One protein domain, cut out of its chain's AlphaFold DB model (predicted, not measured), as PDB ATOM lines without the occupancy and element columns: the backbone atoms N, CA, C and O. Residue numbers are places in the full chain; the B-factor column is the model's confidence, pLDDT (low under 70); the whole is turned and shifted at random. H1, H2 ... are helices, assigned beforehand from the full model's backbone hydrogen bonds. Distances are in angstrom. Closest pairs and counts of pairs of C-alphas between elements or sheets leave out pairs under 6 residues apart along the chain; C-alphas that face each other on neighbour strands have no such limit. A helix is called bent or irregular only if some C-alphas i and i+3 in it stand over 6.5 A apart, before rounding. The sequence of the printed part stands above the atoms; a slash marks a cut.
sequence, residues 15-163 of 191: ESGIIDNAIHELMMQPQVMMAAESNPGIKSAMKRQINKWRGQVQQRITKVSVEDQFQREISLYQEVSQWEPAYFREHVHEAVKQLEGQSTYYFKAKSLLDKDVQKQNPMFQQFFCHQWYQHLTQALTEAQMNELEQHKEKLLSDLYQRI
ATOM      1  N   GLU A  15     -18.028  54.217  34.563       54.06
ATOM      2  CA  GLU A  15     -18.445  54.270  33.157       54.06
ATOM      3  C   GLU A  15     -19.567  53.273  32.811       54.06
ATOM      4  O   GLU A  15     -20.203  53.390  31.766       54.06
ATOM      5  N   SER A  16     -19.861  52.314  33.695       58.09
ATOM      6  CA  SER A  16     -20.804  51.212  33.436       58.09
ATOM      7  C   SER A  16     -22.293  51.576  33.562       58.09
ATOM      8  O   SER A  16     -23.157  50.731  33.331       58.09
ATOM      9  N   GLY A  17     -22.623  52.809  33.961       67.50
ATOM     10  CA  GLY A  17     -24.013  53.252  34.145       67.50
ATOM     11  C   GLY A  17     -24.730  52.647  35.364       67.50
ATOM     12  O   GLY A  17     -25.912  52.908  35.565       67.50
ATOM     13  N   ILE A  18     -24.038  51.883  36.220       72.94
ATOM     14  CA  ILE A  18     -24.631  51.258  37.417       72.94
ATOM     15  C   ILE A  18     -25.205  52.309  38.383       72.94
ATOM     16  O   ILE A  18     -26.286  52.118  38.938       72.94
ATOM     17  N   ILE A  19     -24.532  53.455  38.542       73.75
ATOM     18  CA  ILE A  19     -25.044  54.564  39.364       73.75
ATOM     19  C   ILE A  19     -26.328  55.148  38.753       73.75
ATOM     20  O   ILE A  19     -27.263  55.463  39.487       73.75
ATOM     21  N   ASP A  20     -26.404  55.276  37.425       79.12
ATOM     22  CA  ASP A  20     -27.606  55.770  36.744       79.12
ATOM     23  C   ASP A  20     -28.783  54.789  36.896       79.12
ATOM     24  O   ASP A  20     -29.909  55.225  37.146       79.12
ATOM     25  N   ASN A  21     -28.522  53.478  36.862       81.31
ATOM     26  CA  ASN A  21     -29.529  52.456  37.163       81.31
ATOM     27  C   ASN A  21     -30.019  52.543  38.615       81.31
ATOM     28  O   ASN A  21     -31.225  52.552  38.846       81.31
ATOM     29  N   ALA A  22     -29.115  52.693  39.589       80.00
ATOM     30  CA  ALA A  22     -29.492  52.853  40.997       80.00
ATOM     31  C   ALA A  22     -30.331  54.124  41.234       80.00
ATOM     32  O   ALA A  22     -31.287  54.111  42.009       80.00
ATOM     33  N   ILE A  23     -30.024  55.221  40.533       80.38
ATOM     34  CA  ILE A  23     -30.843  56.443  40.550       80.38
ATOM     35  C   ILE A  23     -32.231  56.174  39.969       80.38
ATOM     36  O   ILE A  23     -33.229  56.617  40.538       80.38
ATOM     37  N   HIS A  24     -32.309  55.466  38.843       83.44
ATOM     38  CA  HIS A  24     -33.582  55.122  38.222       83.44
ATOM     39  C   HIS A  24     -34.442  54.255  39.154       83.44
ATOM     40  O   HIS A  24     -35.613  54.565  39.358       83.44
ATOM     41  N   GLU A  25     -33.860  53.235  39.789       83.88
ATOM     42  CA  GLU A  25     -34.540  52.413  40.797       83.88
ATOM     43  C   GLU A  25     -35.092  53.252  41.951       83.88
ATOM     44  O   GLU A  25     -36.261  53.106  42.304       83.88
ATOM     45  N   LEU A  26     -34.292  54.171  42.504       83.56
ATOM     46  CA  LEU A  26     -34.729  55.077  43.571       83.56
ATOM     47  C   LEU A  26     -35.913  55.953  43.142       83.56
ATOM     48  O   LEU A  26     -36.839  56.167  43.920       83.56
ATOM     49  N   MET A  27     -35.900  56.453  41.908       80.75
ATOM     50  CA  MET A  27     -36.970  57.299  41.369       80.75
ATOM     51  C   MET A  27     -38.269  56.529  41.099       80.75
ATOM     52  O   MET A  27     -39.337  57.137  41.090       80.75
ATOM     53  N   MET A  28     -38.179  55.215  40.894       84.56
ATOM     54  CA  MET A  28     -39.314  54.315  40.665       84.56
ATOM     55  C   MET A  28     -39.925  53.774  41.968       84.56
ATOM     56  O   MET A  28     -40.911  53.039  41.927       84.56
ATOM     57  N   GLN A  29     -39.358  54.111  43.131       85.75
ATOM     58  CA  GLN A  29     -39.883  53.659  44.418       85.75
ATOM     59  C   GLN A  29     -41.286  54.241  44.667       85.75
ATOM     60  O   GLN A  29     -41.447  55.461  44.603       85.75
ATOM     61  N   PRO A  30     -42.304  53.424  45.014       81.31
ATOM     62  CA  PRO A  30     -43.693  53.885  45.105       81.31
ATOM     63  C   PRO A  30     -43.887  55.080  46.041       81.31
ATOM     64  O   PRO A  30     -44.562  56.043  45.692       81.31
ATOM     65  N   GLN A  31     -43.248  55.066  47.212       75.44
ATOM     66  CA  GLN A  31     -43.340  56.176  48.169       75.44
ATOM     67  C   GLN A  31     -42.650  57.448  47.661       75.44
ATOM     68  O   GLN A  31     -43.132  58.553  47.896       75.44
ATOM     69  N   VAL A  32     -41.553  57.293  46.914       79.88
ATOM     70  CA  VAL A  32     -40.849  58.407  46.267       79.88
ATOM     71  C   VAL A  32     -41.712  59.017  45.165       79.88
ATOM     72  O   VAL A  32     -41.806  60.239  45.073       79.88
ATOM     73  N   MET A  33     -42.382  58.184  44.367       82.88
ATOM     74  CA  MET A  33     -43.319  58.643  43.343       82.88
ATOM     75  C   MET A  33     -44.508  59.381  43.959       82.88
ATOM     76  O   MET A  33     -44.790  60.504  43.552       82.88
ATOM     77  N   MET A  34     -45.140  58.813  44.991       82.00
ATOM     78  CA  MET A  34     -46.275  59.443  45.676       82.00
ATOM     79  C   MET A  34     -45.904  60.803  46.284       82.00
ATOM     80  O   MET A  34     -46.645  61.770  46.123       82.00
ATOM     81  N   ALA A  35     -44.735  60.921  46.921       74.88
ATOM     82  CA  ALA A  35     -44.249  62.195  47.459       74.88
ATOM     83  C   ALA A  35     -43.866  63.211  46.364       74.88
ATOM     84  O   ALA A  35     -43.979  64.424  46.547       74.88
ATOM     85  N   ALA A  36     -43.403  62.736  45.207       77.38
ATOM     86  CA  ALA A  36     -43.113  63.595  44.064       77.38
ATOM     87  C   ALA A  36     -44.385  64.093  43.354       77.38
ATOM     88  O   ALA A  36     -44.355  65.152  42.724       77.38
ATOM     89  N   GLU A  37     -45.475  63.329  43.419       80.06
ATOM     90  CA  GLU A  37     -46.788  63.697  42.882       80.06
ATOM     91  C   GLU A  37     -47.569  64.611  43.831       80.06
ATOM     92  O   GLU A  37     -48.320  65.462  43.358       80.06
ATOM     93  N   SER A  38     -47.356  64.496  45.145       74.38
ATOM     94  CA  SER A  38     -48.066  65.307  46.137       74.38
ATOM     95  C   SER A  38     -47.676  66.788  46.107       74.38
ATOM     96  O   SER A  38     -48.535  67.645  46.308       74.38
ATOM     97  N   ASN A  39     -46.404  67.124  45.842       71.94
ATOM     98  CA  ASN A  39     -45.957  68.518  45.778       71.94
ATOM     99  C   ASN A  39     -44.757  68.735  44.818       71.94
ATOM    100  O   ASN A  39     -43.692  68.127  45.001       71.94
ATOM    101  N   PRO A  40     -44.846  69.671  43.848       73.69
ATOM    102  CA  PRO A  40     -43.737  70.021  42.950       73.69
ATOM    103  C   PRO A  40     -42.458  70.484  43.675       73.69
ATOM    104  O   PRO A  40     -41.340  70.202  43.222       73.69
ATOM    105  N   GLY A  41     -42.604  71.153  44.822       72.94
ATOM    106  CA  GLY A  41     -41.503  71.592  45.679       72.94
ATOM    107  C   GLY A  41     -40.712  70.417  46.256       72.94
ATOM    108  O   GLY A  41     -39.482  70.398  46.138       72.94
ATOM    109  N   ILE A  42     -41.408  69.395  46.769       73.31
ATOM    110  CA  ILE A  42     -40.819  68.147  47.291       73.31
ATOM    111  C   ILE A  42     -40.080  67.411  46.175       73.31
ATOM    112  O   ILE A  42     -38.898  67.091  46.315       73.31
ATOM    113  N   LYS A  43     -40.718  67.255  45.011       77.44
ATOM    114  CA  LYS A  43     -40.100  66.652  43.821       77.44
ATOM    115  C   LYS A  43     -38.778  67.323  43.446       77.44
ATOM    116  O   LYS A  43     -37.799  66.644  43.124       77.44
ATOM    117  N   SER A  44     -38.726  68.657  43.481       77.88
ATOM    118  CA  SER A  44     -37.501  69.407  43.177       77.88
ATOM    119  C   SER A  44     -36.404  69.189  44.229       77.88
ATOM    120  O   SER A  44     -35.229  69.046  43.880       77.88
ATOM    121  N   ALA A  45     -36.775  69.114  45.509       78.25
ATOM    122  CA  ALA A  45     -35.849  68.915  46.617       78.25
ATOM    123  C   ALA A  45     -35.274  67.489  46.641       78.25
ATOM    124  O   ALA A  45     -34.058  67.322  46.754       78.25
ATOM    125  N   MET A  46     -36.112  66.478  46.400       79.88
ATOM    126  CA  MET A  46     -35.701  65.081  46.237       79.88
ATOM    127  C   MET A  46     -34.714  64.909  45.082       79.88
ATOM    128  O   MET A  46     -33.635  64.350  45.273       79.88
ATOM    129  N   LYS A  47     -35.019  65.468  43.900       81.88
ATOM    130  CA  LYS A  47     -34.099  65.433  42.749       81.88
ATOM    131  C   LYS A  47     -32.745  66.065  43.071       81.88
ATOM    132  O   LYS A  47     -31.709  65.516  42.700       81.88
ATOM    133  N   ARG A  48     -32.725  67.197  43.788       84.44
ATOM    134  CA  ARG A  48     -31.473  67.824  44.247       84.44
ATOM    135  C   ARG A  48     -30.691  66.915  45.195       84.44
ATOM    136  O   ARG A  48     -29.473  66.816  45.061       84.44
ATOM    137  N   GLN A  49     -31.369  66.239  46.121       82.31
ATOM    138  CA  GLN A  49     -30.735  65.316  47.062       82.31
ATOM    139  C   GLN A  49     -30.143  64.087  46.360       82.31
ATOM    140  O   GLN A  49     -28.990  63.751  46.618       82.31
ATOM    141  N   ILE A  50     -30.878  63.479  45.427       84.44
ATOM    142  CA  ILE A  50     -30.415  62.331  44.634       84.44
ATOM    143  C   ILE A  50     -29.218  62.723  43.755       84.44
ATOM    144  O   ILE A  50     -28.215  62.015  43.721       84.44
ATOM    145  N   ASN A  51     -29.253  63.896  43.116       83.81
ATOM    146  CA  ASN A  51     -28.119  64.395  42.331       83.81
ATOM    147  C   ASN A  51     -26.881  64.679  43.195       83.81
ATOM    148  O   ASN A  51     -25.753  64.436  42.769       83.81
ATOM    149  N   LYS A  52     -27.070  65.180  44.420       85.38
ATOM    150  CA  LYS A  52     -25.964  65.367  45.366       85.38
ATOM    151  C   LYS A  52     -25.379  64.024  45.810       85.38
ATOM    152  O   LYS A  52     -24.159  63.887  45.860       85.38
ATOM    153  N   TRP A  53     -26.238  63.048  46.099       86.94
ATOM    154  CA  TRP A  53     -25.835  61.686  46.438       86.94
ATOM    155  C   TRP A  53     -25.051  61.035  45.299       86.94
ATOM    156  O   TRP A  53     -23.975  60.509  45.559       86.94
ATOM    157  N   ARG A  54     -25.493  61.185  44.041       83.69
ATOM    158  CA  ARG A  54     -24.765  60.712  42.850       83.69
ATOM    159  C   ARG A  54     -23.295  61.127  42.887       83.69
ATOM    160  O   ARG A  54     -22.419  60.277  42.794       83.69
ATOM    161  N   GLY A  55     -23.025  62.424  43.055       80.62
ATOM    162  CA  GLY A  55     -21.651  62.936  43.084       80.62
ATOM    163  C   GLY A  55     -20.838  62.423  44.278       80.62
ATOM    164  O   GLY A  55     -19.656  62.122  44.138       80.62
ATOM    165  N   GLN A  56     -21.469  62.282  45.447       82.62
ATOM    166  CA  GLN A  56     -20.811  61.770  46.653       82.62
ATOM    167  C   GLN A  56     -20.469  60.284  46.545       82.62
ATOM    168  O   GLN A  56     -19.367  59.877  46.909       82.62
ATOM    169  N   VAL A  57     -21.402  59.484  46.039       80.06
ATOM    170  CA  VAL A  57     -21.245  58.042  45.871       80.06
ATOM    171  C   VAL A  57     -20.255  57.730  44.761       80.06
ATOM    172  O   VAL A  57     -19.378  56.902  44.970       80.06
ATOM    173  N   GLN A  58     -20.297  58.460  43.645       76.44
ATOM    174  CA  GLN A  58     -19.303  58.317  42.580       76.44
ATOM    175  C   GLN A  58     -17.877  58.546  43.102       76.44
ATOM    176  O   GLN A  58     -16.982  57.763  42.807       76.44
ATOM    177  N   GLN A  59     -17.659  59.573  43.930       73.69
ATOM    178  CA  GLN A  59     -16.341  59.816  44.529       73.69
ATOM    179  C   GLN A  59     -15.953  58.758  45.572       73.69
ATOM    180  O   GLN A  59     -14.788  58.369  45.641       73.69
ATOM    181  N   ARG A  60     -16.904  58.301  46.397       73.25
ATOM    182  CA  ARG A  60     -16.636  57.325  47.464       73.25
ATOM    183  C   ARG A  60     -16.364  55.927  46.931       73.25
ATOM    184  O   ARG A  60     -15.380  55.334  47.349       73.25
ATOM    185  N   ILE A  61     -17.178  55.430  46.005       72.38
ATOM    186  CA  ILE A  61     -17.036  54.082  45.441       72.38
ATOM    187  C   ILE A  61     -15.692  53.928  44.729       72.38
ATOM    188  O   ILE A  61     -15.023  52.916  44.905       72.38
ATOM    189  N   THR A  62     -15.251  54.940  43.975       65.31
ATOM    190  CA  THR A  62     -13.953  54.886  43.287       65.31
ATOM    191  C   THR A  62     -12.775  54.961  44.256       65.31
ATOM    192  O   THR A  62     -11.739  54.357  43.998       65.31
ATOM    193  N   LYS A  63     -12.906  55.702  45.362       64.88
ATOM    194  CA  LYS A  63     -11.790  55.954  46.279       64.88
ATOM    195  C   LYS A  63     -11.652  54.885  47.369       64.88
ATOM    196  O   LYS A  63     -10.568  54.351  47.562       64.88
ATOM    197  N   VAL A  64     -12.746  54.556  48.052       59.53
ATOM    198  CA  VAL A  64     -12.742  53.708  49.256       59.53
ATOM    199  C   VAL A  64     -12.543  52.231  48.915       59.53
ATOM    200  O   VAL A  64     -11.799  51.548  49.611       59.53
ATOM    201  N   SER A  65     -13.135  51.728  47.822       62.41
ATOM    202  CA  SER A  65     -12.995  50.304  47.480       62.41
ATOM    203  C   SER A  65     -11.549  49.940  47.127       62.41
ATOM    204  O   SER A  65     -11.054  48.887  47.518       62.41
ATOM    205  N   VAL A  66     -10.852  50.828  46.416       62.47
ATOM    206  CA  VAL A  66      -9.492  50.594  45.922       62.47
ATOM    207  C   VAL A  66      -8.462  50.765  47.030       62.47
ATOM    208  O   VAL A  66      -7.598  49.903  47.177       62.47
ATOM    209  N   GLU A  67      -8.558  51.851  47.807       62.78
ATOM    210  CA  GLU A  67      -7.539  52.232  48.791       62.78
ATOM    211  C   GLU A  67      -7.451  51.245  49.971       62.78
ATOM    212  O   GLU A  67      -6.338  50.920  50.390       62.78
ATOM    213  N   ASP A  68      -8.575  50.717  50.468       66.19
ATOM    214  CA  ASP A  68      -8.578  49.949  51.723       66.19
ATOM    215  C   ASP A  68      -8.471  48.428  51.532       66.19
ATOM    216  O   ASP A  68      -7.773  47.752  52.295       66.19
ATOM    217  N   GLN A  69      -9.141  47.871  50.518       70.69
ATOM    218  CA  GLN A  69      -9.286  46.417  50.380       70.69
ATOM    219  C   GLN A  69      -8.385  45.815  49.295       70.69
ATOM    220  O   GLN A  69      -7.785  44.765  49.518       70.69
ATOM    221  N   PHE A  70      -8.260  46.470  48.136       79.44
ATOM    222  CA  PHE A  70      -7.614  45.874  46.958       79.44
ATOM    223  C   PHE A  70      -6.219  46.423  46.649       79.44
ATOM    224  O   PHE A  70      -5.500  45.816  45.860       79.44
ATOM    225  N   GLN A  71      -5.784  47.521  47.274       79.75
ATOM    226  CA  GLN A  71      -4.523  48.195  46.939       79.75
ATOM    227  C   GLN A  71      -3.297  47.269  46.967       79.75
ATOM    228  O   GLN A  71      -2.450  47.323  46.072       79.75
ATOM    229  N   ARG A  72      -3.199  46.405  47.986       81.38
ATOM    230  CA  ARG A  72      -2.094  45.439  48.112       81.38
ATOM    231  C   ARG A  72      -2.139  44.381  47.015       81.38
ATOM    232  O   ARG A  72      -1.110  44.108  46.406       81.38
ATOM    233  N   GLU A  73      -3.317  43.838  46.725       85.75
ATOM    234  CA  GLU A  73      -3.489  42.840  45.667       85.75
ATOM    235  C   GLU A  73      -3.236  43.431  44.273       85.75
ATOM    236  O   GLU A  73      -2.551  42.810  43.467       85.75
ATOM    237  N   ILE A  74      -3.711  44.653  44.007       83.25
ATOM    238  CA  ILE A  74      -3.461  45.390  42.760       83.25
ATOM    239  C   ILE A  74      -1.962  45.631  42.568       83.25
ATOM    240  O   ILE A  74      -1.440  45.393  41.481       83.25
ATOM    241  N   SER A  75      -1.269  46.084  43.618       83.62
ATOM    242  CA  SER A  75       0.175  46.350  43.558       83.62
ATOM    243  C   SER A  75       0.952  45.068  43.262       83.62
ATOM    244  O   SER A  75       1.818  45.053  42.392       83.62
ATOM    245  N   LEU A  76       0.586  43.974  43.931       87.38
ATOM    246  CA  LEU A  76       1.208  42.674  43.720       87.38
ATOM    247  C   LEU A  76       0.929  42.123  42.313       87.38
ATOM    248  O   LEU A  76       1.836  41.618  41.660       87.38
ATOM    249  N   TYR A  77      -0.299  42.260  41.807       87.19
ATOM    250  CA  TYR A  77      -0.638  41.888  40.432       87.19
ATOM    251  C   TYR A  77       0.197  42.673  39.408       87.19
ATOM    252  O   TYR A  77       0.702  42.082  38.456       87.19
ATOM    253  N   GLN A  78       0.366  43.986  39.606       84.06
ATOM    254  CA  GLN A  78       1.175  44.838  38.728       84.06
ATOM    255  C   GLN A  78       2.652  44.440  38.730       84.06
ATOM    256  O   GLN A  78       3.303  44.488  37.691       84.06
ATOM    257  N   GLU A  79       3.178  44.040  39.884       86.94
ATOM    258  CA  GLU A  79       4.544  43.539  39.991       86.94
ATOM    259  C   GLU A  79       4.696  42.226  39.207       86.94
ATOM    260  O   GLU A  79       5.542  42.113  38.319       86.94
ATOM    261  N   VAL A  80       3.801  41.265  39.457       86.81
ATOM    262  CA  VAL A  80       3.821  39.932  38.835       86.81
ATOM    263  C   VAL A  80       3.582  39.986  37.321       86.81
ATOM    264  O   VAL A  80       4.157  39.190  36.574       86.81
ATOM    265  N   SER A  81       2.755  40.917  36.840       84.44
ATOM    266  CA  SER A  81       2.473  41.076  35.409       84.44
ATOM    267  C   SER A  81       3.670  41.609  34.616       84.44
ATOM    268  O   SER A  81       3.763  41.344  33.417       84.44
ATOM    269  N   GLN A  82       4.601  42.301  35.281       85.94
ATOM    270  CA  GLN A  82       5.821  42.856  34.687       85.94
ATOM    271  C   GLN A  82       7.028  41.914  34.780       85.94
ATOM    272  O   GLN A  82       8.074  42.196  34.194       85.94
ATOM    273  N   TRP A  83       6.912  40.796  35.501       87.94
ATOM    274  CA  TRP A  83       8.002  39.839  35.649       87.94
ATOM    275  C   TRP A  83       8.374  39.156  34.335       87.94
ATOM    276  O   TRP A  83       7.523  38.803  33.516       87.94
ATOM    277  N   GLU A  84       9.665  38.878  34.167       86.06
ATOM    278  CA  GLU A  84      10.116  38.012  33.085       86.06
ATOM    279  C   GLU A  84       9.662  36.557  33.314       86.06
ATOM    280  O   GLU A  84       9.585  36.109  34.463       86.06
ATOM    281  N   PRO A  85       9.428  35.761  32.251       83.19
ATOM    282  CA  PRO A  85       8.918  34.394  32.385       83.19
ATOM    283  C   PRO A  85       9.771  33.471  33.267       83.19
ATOM    284  O   PRO A  85       9.234  32.587  33.934       83.19
ATOM    285  N   ALA A  86      11.096  33.656  33.273       84.00
ATOM    286  CA  ALA A  86      12.005  32.902  34.135       84.00
ATOM    287  C   ALA A  86      11.818  33.282  35.612       84.00
ATOM    288  O   ALA A  86      11.605  32.406  36.449       84.00
ATOM    289  N   TYR A  87      11.791  34.585  35.902       86.56
ATOM    290  CA  TYR A  87      11.588  35.109  37.251       86.56
ATOM    291  C   TYR A  87      10.217  34.713  37.811       86.56
ATOM    292  O   TYR A  87      10.120  34.250  38.948       86.56
ATOM    293  N   PHE A  88       9.172  34.791  36.979       86.94
ATOM    294  CA  PHE A  88       7.822  34.367  37.332       86.94
ATOM    295  C   PHE A  88       7.775  32.906  37.784       86.94
ATOM    296  O   PHE A  88       7.190  32.604  38.817       86.94
ATOM    297  N   ARG A  89       8.420  31.983  37.062       82.88
ATOM    298  CA  ARG A  89       8.393  30.550  37.415       82.88
ATOM    299  C   ARG A  89       8.981  30.268  38.796       82.88
ATOM    300  O   ARG A  89       8.473  29.392  39.494       82.88
ATOM    301  N   GLU A  90      10.018  31.004  39.173       86.12
ATOM    302  CA  GLU A  90      10.704  30.845  40.455       86.12
ATOM    303  C   GLU A  90       9.944  31.528  41.604       86.12
ATOM    304  O   GLU A  90       9.794  30.934  42.670       86.12
ATOM    305  N   HIS A  91       9.387  32.723  41.374       88.12
ATOM    306  CA  HIS A  91       8.864  33.590  42.442       88.12
ATOM    307  C   HIS A  91       7.329  33.619  42.551       88.12
ATOM    308  O   HIS A  91       6.789  34.104  43.545       88.12
ATOM    309  N   VAL A  92       6.581  33.057  41.591       86.00
ATOM    310  CA  VAL A  92       5.102  33.091  41.613       86.00
ATOM    311  C   VAL A  92       4.501  32.409  42.845       86.00
ATOM    312  O   VAL A  92       3.466  32.843  43.342       86.00
ATOM    313  N   HIS A  93       5.149  31.375  43.388       86.81
ATOM    314  CA  HIS A  93       4.669  30.711  44.605       86.81
ATOM    315  C   HIS A  93       4.743  31.641  45.822       86.81
ATOM    316  O   HIS A  93       3.853  31.613  46.673       86.81
ATOM    317  N   GLU A  94       5.772  32.487  45.888       88.81
ATOM    318  CA  GLU A  94       5.921  33.486  46.941       88.81
ATOM    319  C   GLU A  94       4.903  34.617  46.773       88.81
ATOM    320  O   GLU A  94       4.235  34.970  47.743       88.81
ATOM    321  N   ALA A  95       4.686  35.102  45.546       87.56
ATOM    322  CA  ALA A  95       3.626  36.073  45.267       87.56
ATOM    323  C   ALA A  95       2.242  35.536  45.662       87.56
ATOM    324  O   ALA A  95       1.501  36.197  46.384       87.56
ATOM    325  N   VAL A  96       1.898  34.302  45.282       88.75
ATOM    326  CA  VAL A  96       0.615  33.700  45.679       88.75
ATOM    327  C   VAL A  96       0.510  33.565  47.193       88.75
ATOM    328  O   VAL A  96      -0.567  33.771  47.741       88.75
ATOM    329  N   LYS A  97       1.603  33.294  47.906       88.31
ATOM    330  CA  LYS A  97       1.587  33.264  49.372       88.31
ATOM    331  C   LYS A  97       1.246  34.625  49.988       88.31
ATOM    332  O   LYS A  97       0.570  34.659  51.008       88.31
ATOM    333  N   GLN A  98       1.629  35.739  49.366       87.56
ATOM    334  CA  GLN A  98       1.255  37.078  49.844       87.56
ATOM    335  C   GLN A  98      -0.254  37.368  49.729       87.56
ATOM    336  O   GLN A  98      -0.763  38.244  50.428       87.56
ATOM    337  N   LEU A  99      -0.982  36.609  48.899       86.00
ATOM    338  CA  LEU A  99      -2.445  36.682  48.794       86.00
ATOM    339  C   LEU A  99      -3.178  35.978  49.940       86.00
ATOM    340  O   LEU A  99      -4.392  36.154  50.092       86.00
ATOM    341  N   GLU A 100      -2.473  35.175  50.737       85.88
ATOM    342  CA  GLU A 100      -3.053  34.415  51.838       85.88
ATOM    343  C   GLU A 100      -3.728  35.350  52.856       85.88
ATOM    344  O   GLU A 100      -3.118  36.269  53.403       85.88
ATOM    345  N   GLY A 101      -5.027  35.137  53.081       78.31
ATOM    346  CA  GLY A 101      -5.836  35.938  54.005       78.31
ATOM    347  C   GLY A 101      -6.259  37.321  53.493       78.31
ATOM    348  O   GLY A 101      -7.002  38.000  54.195       78.31
ATOM    349  N   GLN A 102      -5.830  37.736  52.296       74.56
ATOM    350  CA  GLN A 102      -6.194  39.033  51.701       74.56
ATOM    351  C   GLN A 102      -7.094  38.887  50.473       74.56
ATOM    352  O   GLN A 102      -7.995  39.699  50.287       74.56
ATOM    353  N   SER A 103      -6.888  37.840  49.669       79.12
ATOM    354  CA  SER A 103      -7.645  37.614  48.438       79.12
ATOM    355  C   SER A 103      -8.321  36.249  48.427       79.12
ATOM    356  O   SER A 103      -7.711  35.216  48.716       79.12
ATOM    357  N   THR A 104      -9.579  36.226  47.993       81.38
ATOM    358  CA  THR A 104     -10.310  34.992  47.672       81.38
ATOM    359  C   THR A 104      -9.706  34.260  46.466       81.38
ATOM    360  O   THR A 104      -9.944  33.061  46.296       81.38
ATOM    361  N   TYR A 105      -8.843  34.923  45.683       86.69
ATOM    362  CA  TYR A 105      -8.108  34.313  44.576       86.69
ATOM    363  C   TYR A 105      -7.060  33.301  45.046       86.69
ATOM    364  O   TYR A 105      -6.717  32.397  44.285       86.69
ATOM    365  N   TYR A 106      -6.574  33.404  46.290       88.69
ATOM    366  CA  TYR A 106      -5.466  32.601  46.820       88.69
ATOM    367  C   TYR A 106      -5.598  31.099  46.525       88.69
ATOM    368  O   TYR A 106      -4.691  30.485  45.961       88.69
ATOM    369  N   PHE A 107      -6.749  30.498  46.844       86.62
ATOM    370  CA  PHE A 107      -6.968  29.063  46.642       86.62
ATOM    371  C   PHE A 107      -6.964  28.674  45.160       86.62
ATOM    372  O   PHE A 107      -6.418  27.631  44.790       86.62
ATOM    373  N   LYS A 108      -7.537  29.526  44.301       86.81
ATOM    374  CA  LYS A 108      -7.558  29.315  42.851       86.81
ATOM    375  C   LYS A 108      -6.151  29.461  42.271       86.81
ATOM    376  O   LYS A 108      -5.734  28.602  41.499       86.81
ATOM    377  N   ALA A 109      -5.404  30.478  42.691       87.06
ATOM    378  CA  ALA A 109      -4.020  30.712  42.295       87.06
ATOM    379  C   ALA A 109      -3.114  29.537  42.686       87.06
ATOM    380  O   ALA A 109      -2.400  29.000  41.845       87.06
ATOM    381  N   LYS A 110      -3.217  29.065  43.932       88.06
ATOM    382  CA  LYS A 110      -2.474  27.902  44.428       88.06
ATOM    383  C   LYS A 110      -2.785  26.640  43.623       88.06
ATOM    384  O   LYS A 110      -1.874  25.979  43.141       88.06
ATOM    385  N   SER A 111      -4.067  26.364  43.369       86.56
ATOM    386  CA  SER A 111      -4.479  25.219  42.546       86.56
ATOM    387  C   SER A 111      -4.004  25.314  41.088       86.56
ATOM    388  O   SER A 111      -3.748  24.288  40.455       86.56
ATOM    389  N   LEU A 112      -3.879  26.526  40.534       85.31
ATOM    390  CA  LEU A 112      -3.295  26.741  39.207       85.31
ATOM    391  C   LEU A 112      -1.788  26.455  39.193       85.31
ATOM    392  O   LEU A 112      -1.304  25.889  38.216       85.31
ATOM    393  N   LEU A 113      -1.072  26.802  40.267       83.62
ATOM    394  CA  LEU A 113       0.360  26.533  40.416       83.62
ATOM    395  C   LEU A 113       0.674  25.056  40.678       83.62
ATOM    396  O   LEU A 113       1.671  24.561  40.164       83.62
ATOM    397  N   ASP A 114      -0.172  24.327  41.405       82.12
ATOM    398  CA  ASP A 114       0.055  22.904  41.709       82.12
ATOM    399  C   ASP A 114      -0.033  21.998  40.460       82.12
ATOM    400  O   ASP A 114       0.433  20.858  40.459       82.12
ATOM    401  N   LYS A 115      -0.594  22.499  39.351       76.38
ATOM    402  CA  LYS A 115      -0.662  21.775  38.074       76.38
ATOM    403  C   LYS A 115       0.667  21.889  37.320       76.38
ATOM    404  O   LYS A 115       0.801  22.705  36.411       76.38
ATOM    405  N   ASP A 116       1.629  21.021  37.642       60.78
ATOM    406  CA  ASP A 116       2.987  21.002  37.051       60.78
ATOM    407  C   ASP A 116       3.027  21.014  35.511       60.78
ATOM    408  O   ASP A 116       3.922  21.613  34.916       60.78
ATOM    409  N   VAL A 117       2.020  20.434  34.845       57.75
ATOM    410  CA  VAL A 117       1.892  20.428  33.372       57.75
ATOM    411  C   VAL A 117       1.789  21.848  32.793       57.75
ATOM    412  O   VAL A 117       2.198  22.096  31.661       57.75
ATOM    413  N   GLN A 118       1.264  22.800  33.564       58.44
ATOM    414  CA  GLN A 118       1.097  24.184  33.132       58.44
ATOM    415  C   GLN A 118       2.389  25.006  33.289       58.44
ATOM    416  O   GLN A 118       2.623  25.904  32.490       58.44
ATOM    417  N   LYS A 119       3.290  24.667  34.224       59.09
ATOM    418  CA  LYS A 119       4.527  25.439  34.489       59.09
ATOM    419  C   LYS A 119       5.506  25.468  33.312       59.09
ATOM    420  O   LYS A 119       6.272  26.420  33.162       59.09
ATOM    421  N   GLN A 120       5.488  24.432  32.472       62.12
ATOM    422  CA  GLN A 120       6.349  24.345  31.288       62.12
ATOM    423  C   GLN A 120       5.791  25.126  30.093       62.12
ATOM    424  O   GLN A 120       6.534  25.434  29.159       62.12
ATOM    425  N   ASN A 121       4.507  25.493  30.126       72.25
ATOM    426  CA  ASN A 121       3.868  26.213  29.038       72.25
ATOM    427  C   ASN A 121       4.268  27.703  29.078       72.25
ATOM    428  O   ASN A 121       3.997  28.380  30.071       72.25
ATOM    429  N   PRO A 122       4.881  28.256  28.016       70.81
ATOM    430  CA  PRO A 122       5.201  29.683  27.944       70.81
ATOM    431  C   PRO A 122       3.962  30.596  28.031       70.81
ATOM    432  O   PRO A 122       4.087  31.739  28.454       70.81
ATOM    433  N   MET A 123       2.759  30.099  27.713       80.19
ATOM    434  CA  MET A 123       1.499  30.844  27.869       80.19
ATOM    435  C   MET A 123       0.943  30.831  29.297       80.19
ATOM    436  O   MET A 123      -0.019  31.545  29.575       80.19
ATOM    437  N   PHE A 124       1.513  30.052  30.221       83.31
ATOM    438  CA  PHE A 124       0.965  29.936  31.573       83.31
ATOM    439  C   PHE A 124       0.999  31.249  32.350       83.31
ATOM    440  O   PHE A 124       0.019  31.570  33.012       83.31
ATOM    441  N   GLN A 125       2.074  32.034  32.225       83.56
ATOM    442  CA  GLN A 125       2.154  33.352  32.861       83.56
ATOM    443  C   GLN A 125       1.007  34.255  32.393       83.56
ATOM    444  O   GLN A 125       0.291  34.824  33.209       83.56
ATOM    445  N   GLN A 126       0.781  34.331  31.079       83.62
ATOM    446  CA  GLN A 126      -0.309  35.129  30.515       83.62
ATOM    447  C   GLN A 126      -1.677  34.620  30.975       83.62
ATOM    448  O   GLN A 126      -2.527  35.417  31.360       83.62
ATOM    449  N   PHE A 127      -1.887  33.301  30.985       86.62
ATOM    450  CA  PHE A 127      -3.130  32.703  31.469       86.62
ATOM    451  C   PHE A 127      -3.371  32.988  32.959       86.62
ATOM    452  O   PHE A 127      -4.487  33.333  33.347       86.62
ATOM    453  N   PHE A 128      -2.332  32.873  33.785       87.69
ATOM    454  CA  PHE A 128      -2.388  33.159  35.214       87.69
ATOM    455  C   PHE A 128      -2.721  34.630  35.469       87.69
ATOM    456  O   PHE A 128      -3.702  34.918  36.152       87.69
ATOM    457  N   CYS A 129      -1.980  35.554  34.851       86.19
ATOM    458  CA  CYS A 129      -2.242  36.988  34.964       86.19
ATOM    459  C   CYS A 129      -3.644  37.343  34.457       86.19
ATOM    460  O   CYS A 129      -4.339  38.124  35.094       86.19
ATOM    461  N   HIS A 130      -4.112  36.724  33.368       85.69
ATOM    462  CA  HIS A 130      -5.467  36.943  32.865       85.69
ATOM    463  C   HIS A 130      -6.545  36.468  33.851       85.69
ATOM    464  O   HIS A 130      -7.487  37.203  34.137       85.69
ATOM    465  N   GLN A 131      -6.401  35.263  34.411       87.88
ATOM    466  CA  GLN A 131      -7.336  34.736  35.411       87.88
ATOM    467  C   GLN A 131      -7.349  35.576  36.690       87.88
ATOM    468  O   GLN A 131      -8.409  35.761  37.287       87.88
ATOM    469  N   TRP A 132      -6.186  36.073  37.107       88.12
ATOM    470  CA  TRP A 132      -6.081  36.964  38.254       88.12
ATOM    471  C   TRP A 132      -6.751  38.306  37.962       88.12
ATOM    472  O   TRP A 132      -7.609  38.733  38.726       88.12
ATOM    473  N   TYR A 133      -6.461  38.918  36.816       84.88
ATOM    474  CA  TYR A 133      -7.088  40.164  36.383       84.88
ATOM    475  C   TYR A 133      -8.621  40.065  36.343       84.88
ATOM    476  O   TYR A 133      -9.315  40.943  36.856       84.88
ATOM    477  N   GLN A 134      -9.161  38.977  35.781       84.75
ATOM    478  CA  GLN A 134     -10.606  38.730  35.752       84.75
ATOM    479  C   GLN A 134     -11.193  38.633  37.161       84.75
ATOM    480  O   GLN A 134     -12.207  39.264  37.447       84.75
ATOM    481  N   HIS A 135     -10.540  37.876  38.045       87.69
ATOM    482  CA  HIS A 135     -10.979  37.742  39.428       87.69
ATOM    483  C   HIS A 135     -10.937  39.082  40.172       87.69
ATOM    484  O   HIS A 135     -11.896  39.438  40.845       87.69
ATOM    485  N   LEU A 136      -9.849  39.838  40.025       84.00
ATOM    486  CA  LEU A 136      -9.667  41.141  40.657       84.00
ATOM    487  C   LEU A 136     -10.728  42.142  40.184       84.00
ATOM    488  O   LEU A 136     -11.325  42.839  40.997       84.00
ATOM    489  N   THR A 137     -11.015  42.159  38.881       80.25
ATOM    490  CA  THR A 137     -12.066  43.004  38.297       80.25
ATOM    491  C   THR A 137     -13.443  42.622  38.839       80.25
ATOM    492  O   THR A 137     -14.223  43.497  39.210       80.25
ATOM    493  N   GLN A 138     -13.743  41.325  38.925       83.00
ATOM    494  CA  GLN A 138     -15.008  40.840  39.474       83.00
ATOM    495  C   GLN A 138     -15.149  41.188  40.962       83.00
ATOM    496  O   GLN A 138     -16.161  41.758  41.354       83.00
ATOM    497  N   ALA A 139     -14.131  40.911  41.777       82.75
ATOM    498  CA  ALA A 139     -14.147  41.200  43.209       82.75
ATOM    499  C   ALA A 139     -14.278  42.706  43.487       82.75
ATOM    500  O   ALA A 139     -15.048  43.112  44.357       82.75
ATOM    501  N   LEU A 140     -13.585  43.542  42.705       78.75
ATOM    502  CA  LEU A 140     -13.716  44.994  42.776       78.75
ATOM    503  C   LEU A 140     -15.135  45.441  42.402       78.75
ATOM    504  O   LEU A 140     -15.699  46.301  43.074       78.75
ATOM    505  N   THR A 141     -15.725  44.824  41.375       77.44
ATOM    506  CA  THR A 141     -17.108  45.088  40.960       77.44
ATOM    507  C   THR A 141     -18.101  44.759  42.060       77.44
ATOM    508  O   THR A 141     -18.916  45.601  42.425       77.44
ATOM    509  N   GLU A 142     -18.007  43.563  42.630       81.38
ATOM    510  CA  GLU A 142     -18.893  43.115  43.701       81.38
ATOM    511  C   GLU A 142     -18.765  44.005  44.944       81.38
ATOM    512  O   GLU A 142     -19.774  44.412  45.517       81.38
ATOM    513  N   ALA A 143     -17.543  44.385  45.333       80.88
ATOM    514  CA  ALA A 143     -17.319  45.295  46.453       80.88
ATOM    515  C   ALA A 143     -17.934  46.683  46.208       80.88
ATOM    516  O   ALA A 143     -18.617  47.224  47.077       80.88
ATOM    517  N   GLN A 144     -17.743  47.243  45.013       76.75
ATOM    518  CA  GLN A 144     -18.317  48.535  44.641       76.75
ATOM    519  C   GLN A 144     -19.849  48.498  44.554       76.75
ATOM    520  O   GLN A 144     -20.499  49.457  44.968       76.75
ATOM    521  N   MET A 145     -20.435  47.400  44.066       78.69
ATOM    522  CA  MET A 145     -21.888  47.198  44.053       78.69
ATOM    523  C   MET A 145     -22.460  47.073  45.466       78.69
ATOM    524  O   MET A 145     -23.486  47.677  45.757       78.69
ATOM    525  N   ASN A 146     -21.786  46.346  46.359       83.25
ATOM    526  CA  ASN A 146     -22.207  46.229  47.755       83.25
ATOM    527  C   ASN A 146     -22.164  47.583  48.477       83.25
ATOM    528  O   ASN A 146     -23.107  47.929  49.184       83.25
ATOM    529  N   GLU A 147     -21.104  48.370  48.272       81.88
ATOM    530  CA  GLU A 147     -21.010  49.729  48.815       81.88
ATOM    531  C   GLU A 147     -22.139  50.608  48.254       81.88
ATOM    532  O   GLU A 147     -22.847  51.274  49.011       81.88
ATOM    533  N   LEU A 148     -22.370  50.572  46.935       83.00
ATOM    534  CA  LEU A 148     -23.470  51.300  46.298       83.00
ATOM    535  C   LEU A 148     -24.820  50.958  46.925       83.00
ATOM    536  O   LEU A 148     -25.585  51.872  47.232       83.00
ATOM    537  N   GLU A 149     -25.101  49.671  47.114       84.31
ATOM    538  CA  GLU A 149     -26.367  49.203  47.667       84.31
ATOM    539  C   GLU A 149     -26.561  49.703  49.103       84.31
ATOM    540  O   GLU A 149     -27.609  50.261  49.417       84.31
ATOM    541  N   GLN A 150     -25.522  49.652  49.940       85.81
ATOM    542  CA  GLN A 150     -25.572  50.197  51.303       85.81
ATOM    543  C   GLN A 150     -25.843  51.711  51.318       85.81
ATOM    544  O   GLN A 150     -26.662  52.203  52.101       85.81
ATOM    545  N   HIS A 151     -25.189  52.481  50.439       84.44
ATOM    546  CA  HIS A 151     -25.460  53.923  50.318       84.44
ATOM    547  C   HIS A 151     -26.850  54.208  49.750       84.44
ATOM    548  O   HIS A 151     -27.446  55.229  50.108       84.44
ATOM    549  N   LYS A 152     -27.362  53.343  48.868       85.94
ATOM    550  CA  LYS A 152     -28.709  53.430  48.292       85.94
ATOM    551  C   LYS A 152     -29.765  53.194  49.366       85.94
ATOM    552  O   LYS A 152     -30.657  54.025  49.513       85.94
ATOM    553  N   GLU A 153     -29.637  52.125  50.149       87.06
ATOM    554  CA  GLU A 153     -30.537  51.801  51.262       87.06
ATOM    555  C   GLU A 153     -30.562  52.916  52.308       87.06
ATOM    556  O   GLU A 153     -31.632  53.347  52.741       87.06
ATOM    557  N   LYS A 154     -29.391  53.457  52.659       86.88
ATOM    558  CA  LYS A 154     -29.302  54.588  53.585       86.88
ATOM    559  C   LYS A 154     -30.018  55.827  53.047       86.88
ATOM    560  O   LYS A 154     -30.786  56.452  53.774       86.88
ATOM    561  N   LEU A 155     -29.808  56.168  51.773       86.88
ATOM    562  CA  LEU A 155     -30.516  57.283  51.144       86.88
ATOM    563  C   LEU A 155     -32.031  57.042  51.114       86.88
ATOM    564  O   LEU A 155     -32.792  57.971  51.365       86.88
ATOM    565  N   LEU A 156     -32.466  55.823  50.796       85.62
ATOM    566  CA  LEU A 156     -33.879  55.455  50.768       85.62
ATOM    567  C   LEU A 156     -34.520  55.651  52.145       85.62
ATOM    568  O   LEU A 156     -35.564  56.292  52.248       85.62
ATOM    569  N   SER A 157     -33.861  55.165  53.199       86.31
ATOM    570  CA  SER A 157     -34.323  55.339  54.575       86.31
ATOM    571  C   SER A 157     -34.414  56.817  54.962       86.31
ATOM    572  O   SER A 157     -35.427  57.236  55.520       86.31
ATOM    573  N   ASP A 158     -33.403  57.623  54.616       85.56
ATOM    574  CA  ASP A 158     -33.413  59.071  54.857       85.56
ATOM    575  C   ASP A 158     -34.560  59.769  54.103       85.56
ATOM    576  O   ASP A 158     -35.150  60.729  54.602       85.56
ATOM    577  N   LEU A 159     -34.868  59.329  52.876       84.69
ATOM    578  CA  LEU A 159     -35.978  59.871  52.092       84.69
ATOM    579  C   LEU A 159     -37.327  59.508  52.720       84.69
ATOM    580  O   LEU A 159     -38.177  60.386  52.837       84.69
ATOM    581  N   TYR A 160     -37.514  58.260  53.151       83.50
ATOM    582  CA  TYR A 160     -38.757  57.813  53.786       83.50
ATOM    583  C   TYR A 160     -39.030  58.540  55.097       83.50
ATOM    584  O   TYR A 160     -40.117  59.088  55.258       83.50
ATOM    585  N   GLN A 161     -38.029  58.652  55.973       84.19
ATOM    586  CA  GLN A 161     -38.174  59.378  57.236       84.19
ATOM    587  C   GLN A 161     -38.601  60.837  57.005       84.19
ATOM    588  O   GLN A 161     -39.432  61.380  57.735       84.19
ATOM    589  N   ARG A 162     -38.069  61.485  55.962       81.00
ATOM    590  CA  ARG A 162     -38.438  62.867  55.621       81.00
ATOM    591  C   ARG A 162     -39.827  62.983  55.025       81.00
ATOM    592  O   ARG A 162     -40.536  63.916  55.377       81.00
ATOM    593  N   ILE A 163     -40.209  62.060  54.142       80.88
ATOM    594  CA  ILE A 163     -41.567  62.015  53.588       80.88
ATOM    595  C   ILE A 163     -42.578  61.848  54.727       80.88
ATOM    596  O   ILE A 163     -43.549  62.594  54.775       80.88
TER     597      ILE A 163
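What this domain is: This is residues 15 to 163 of the 191 residues of the protein "Inner membrane protein" of Photobacterium aphoticum (UniProt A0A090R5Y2). The model is a long rod of helices: H7 runs along most of it, bent H3 runs the opposite way beside it, H1 and H2 pack at one end, and H4, H5 and short H6 gather at the other. H1, H3a, H3b, H4 and H7 form a bundle, helices and arms packed together lengthwise. The printed part has 149 residues with seven named helices, H1 to H7 in order, and no named strand: all helix. It is only just loose, close to extended, with a radius of gyration of the C-alphas of 22.0 A and spans of 70 by 24 by 23 A.

How they stand to each other: A tight link joins H1, residues 18 to 27, to H2, residues 30 to 38. H3, residues 40 to 82, was assigned as one helix by its hydrogen bonds but is bent, with C-alphas 69 and 72 7.6 A apart; its arms H3a, 40 to 69, and H3b, 72 to 82, stand at a steep tilt of 59 degrees. H4, residues 85 to 98, is irregular, with C-alphas 90 and 93 7.3 A apart; it forms a hairpin with H3b, closest at the C-alphas of Val 80 and Phe 88, 7.0 A. H7, residues 124 to 163, touches H3a with residues 140 to 159 alone, closest at the C-alphas of Gln 144 and Ile 61, 5.7 A. Every O i to N i+4 pair is within hydrogen-bond range in H1, H2, H7 and H5, residues 106 to 113, but 22 of 26 in H3a, 6 of 7 in H3b and 8 of 10 in H4; H6, residues 116 to 119, is too short for one.

Where its parts are: H1 begins at C-alpha 18 (-24.631, 51.258, 37.417). H3a measures 42.4 A and H7 57.6 A, ending at C-alpha 163 (-41.567, 62.015, 53.588).

The domain as a whole: The C-alphas farthest apart, of Asn 39 and Gln 120, are 70.0 A apart. The printed part has no cut and no long link. Confidence is under 70 at residues 15 to 17, 62 to 68 and 116 to 120.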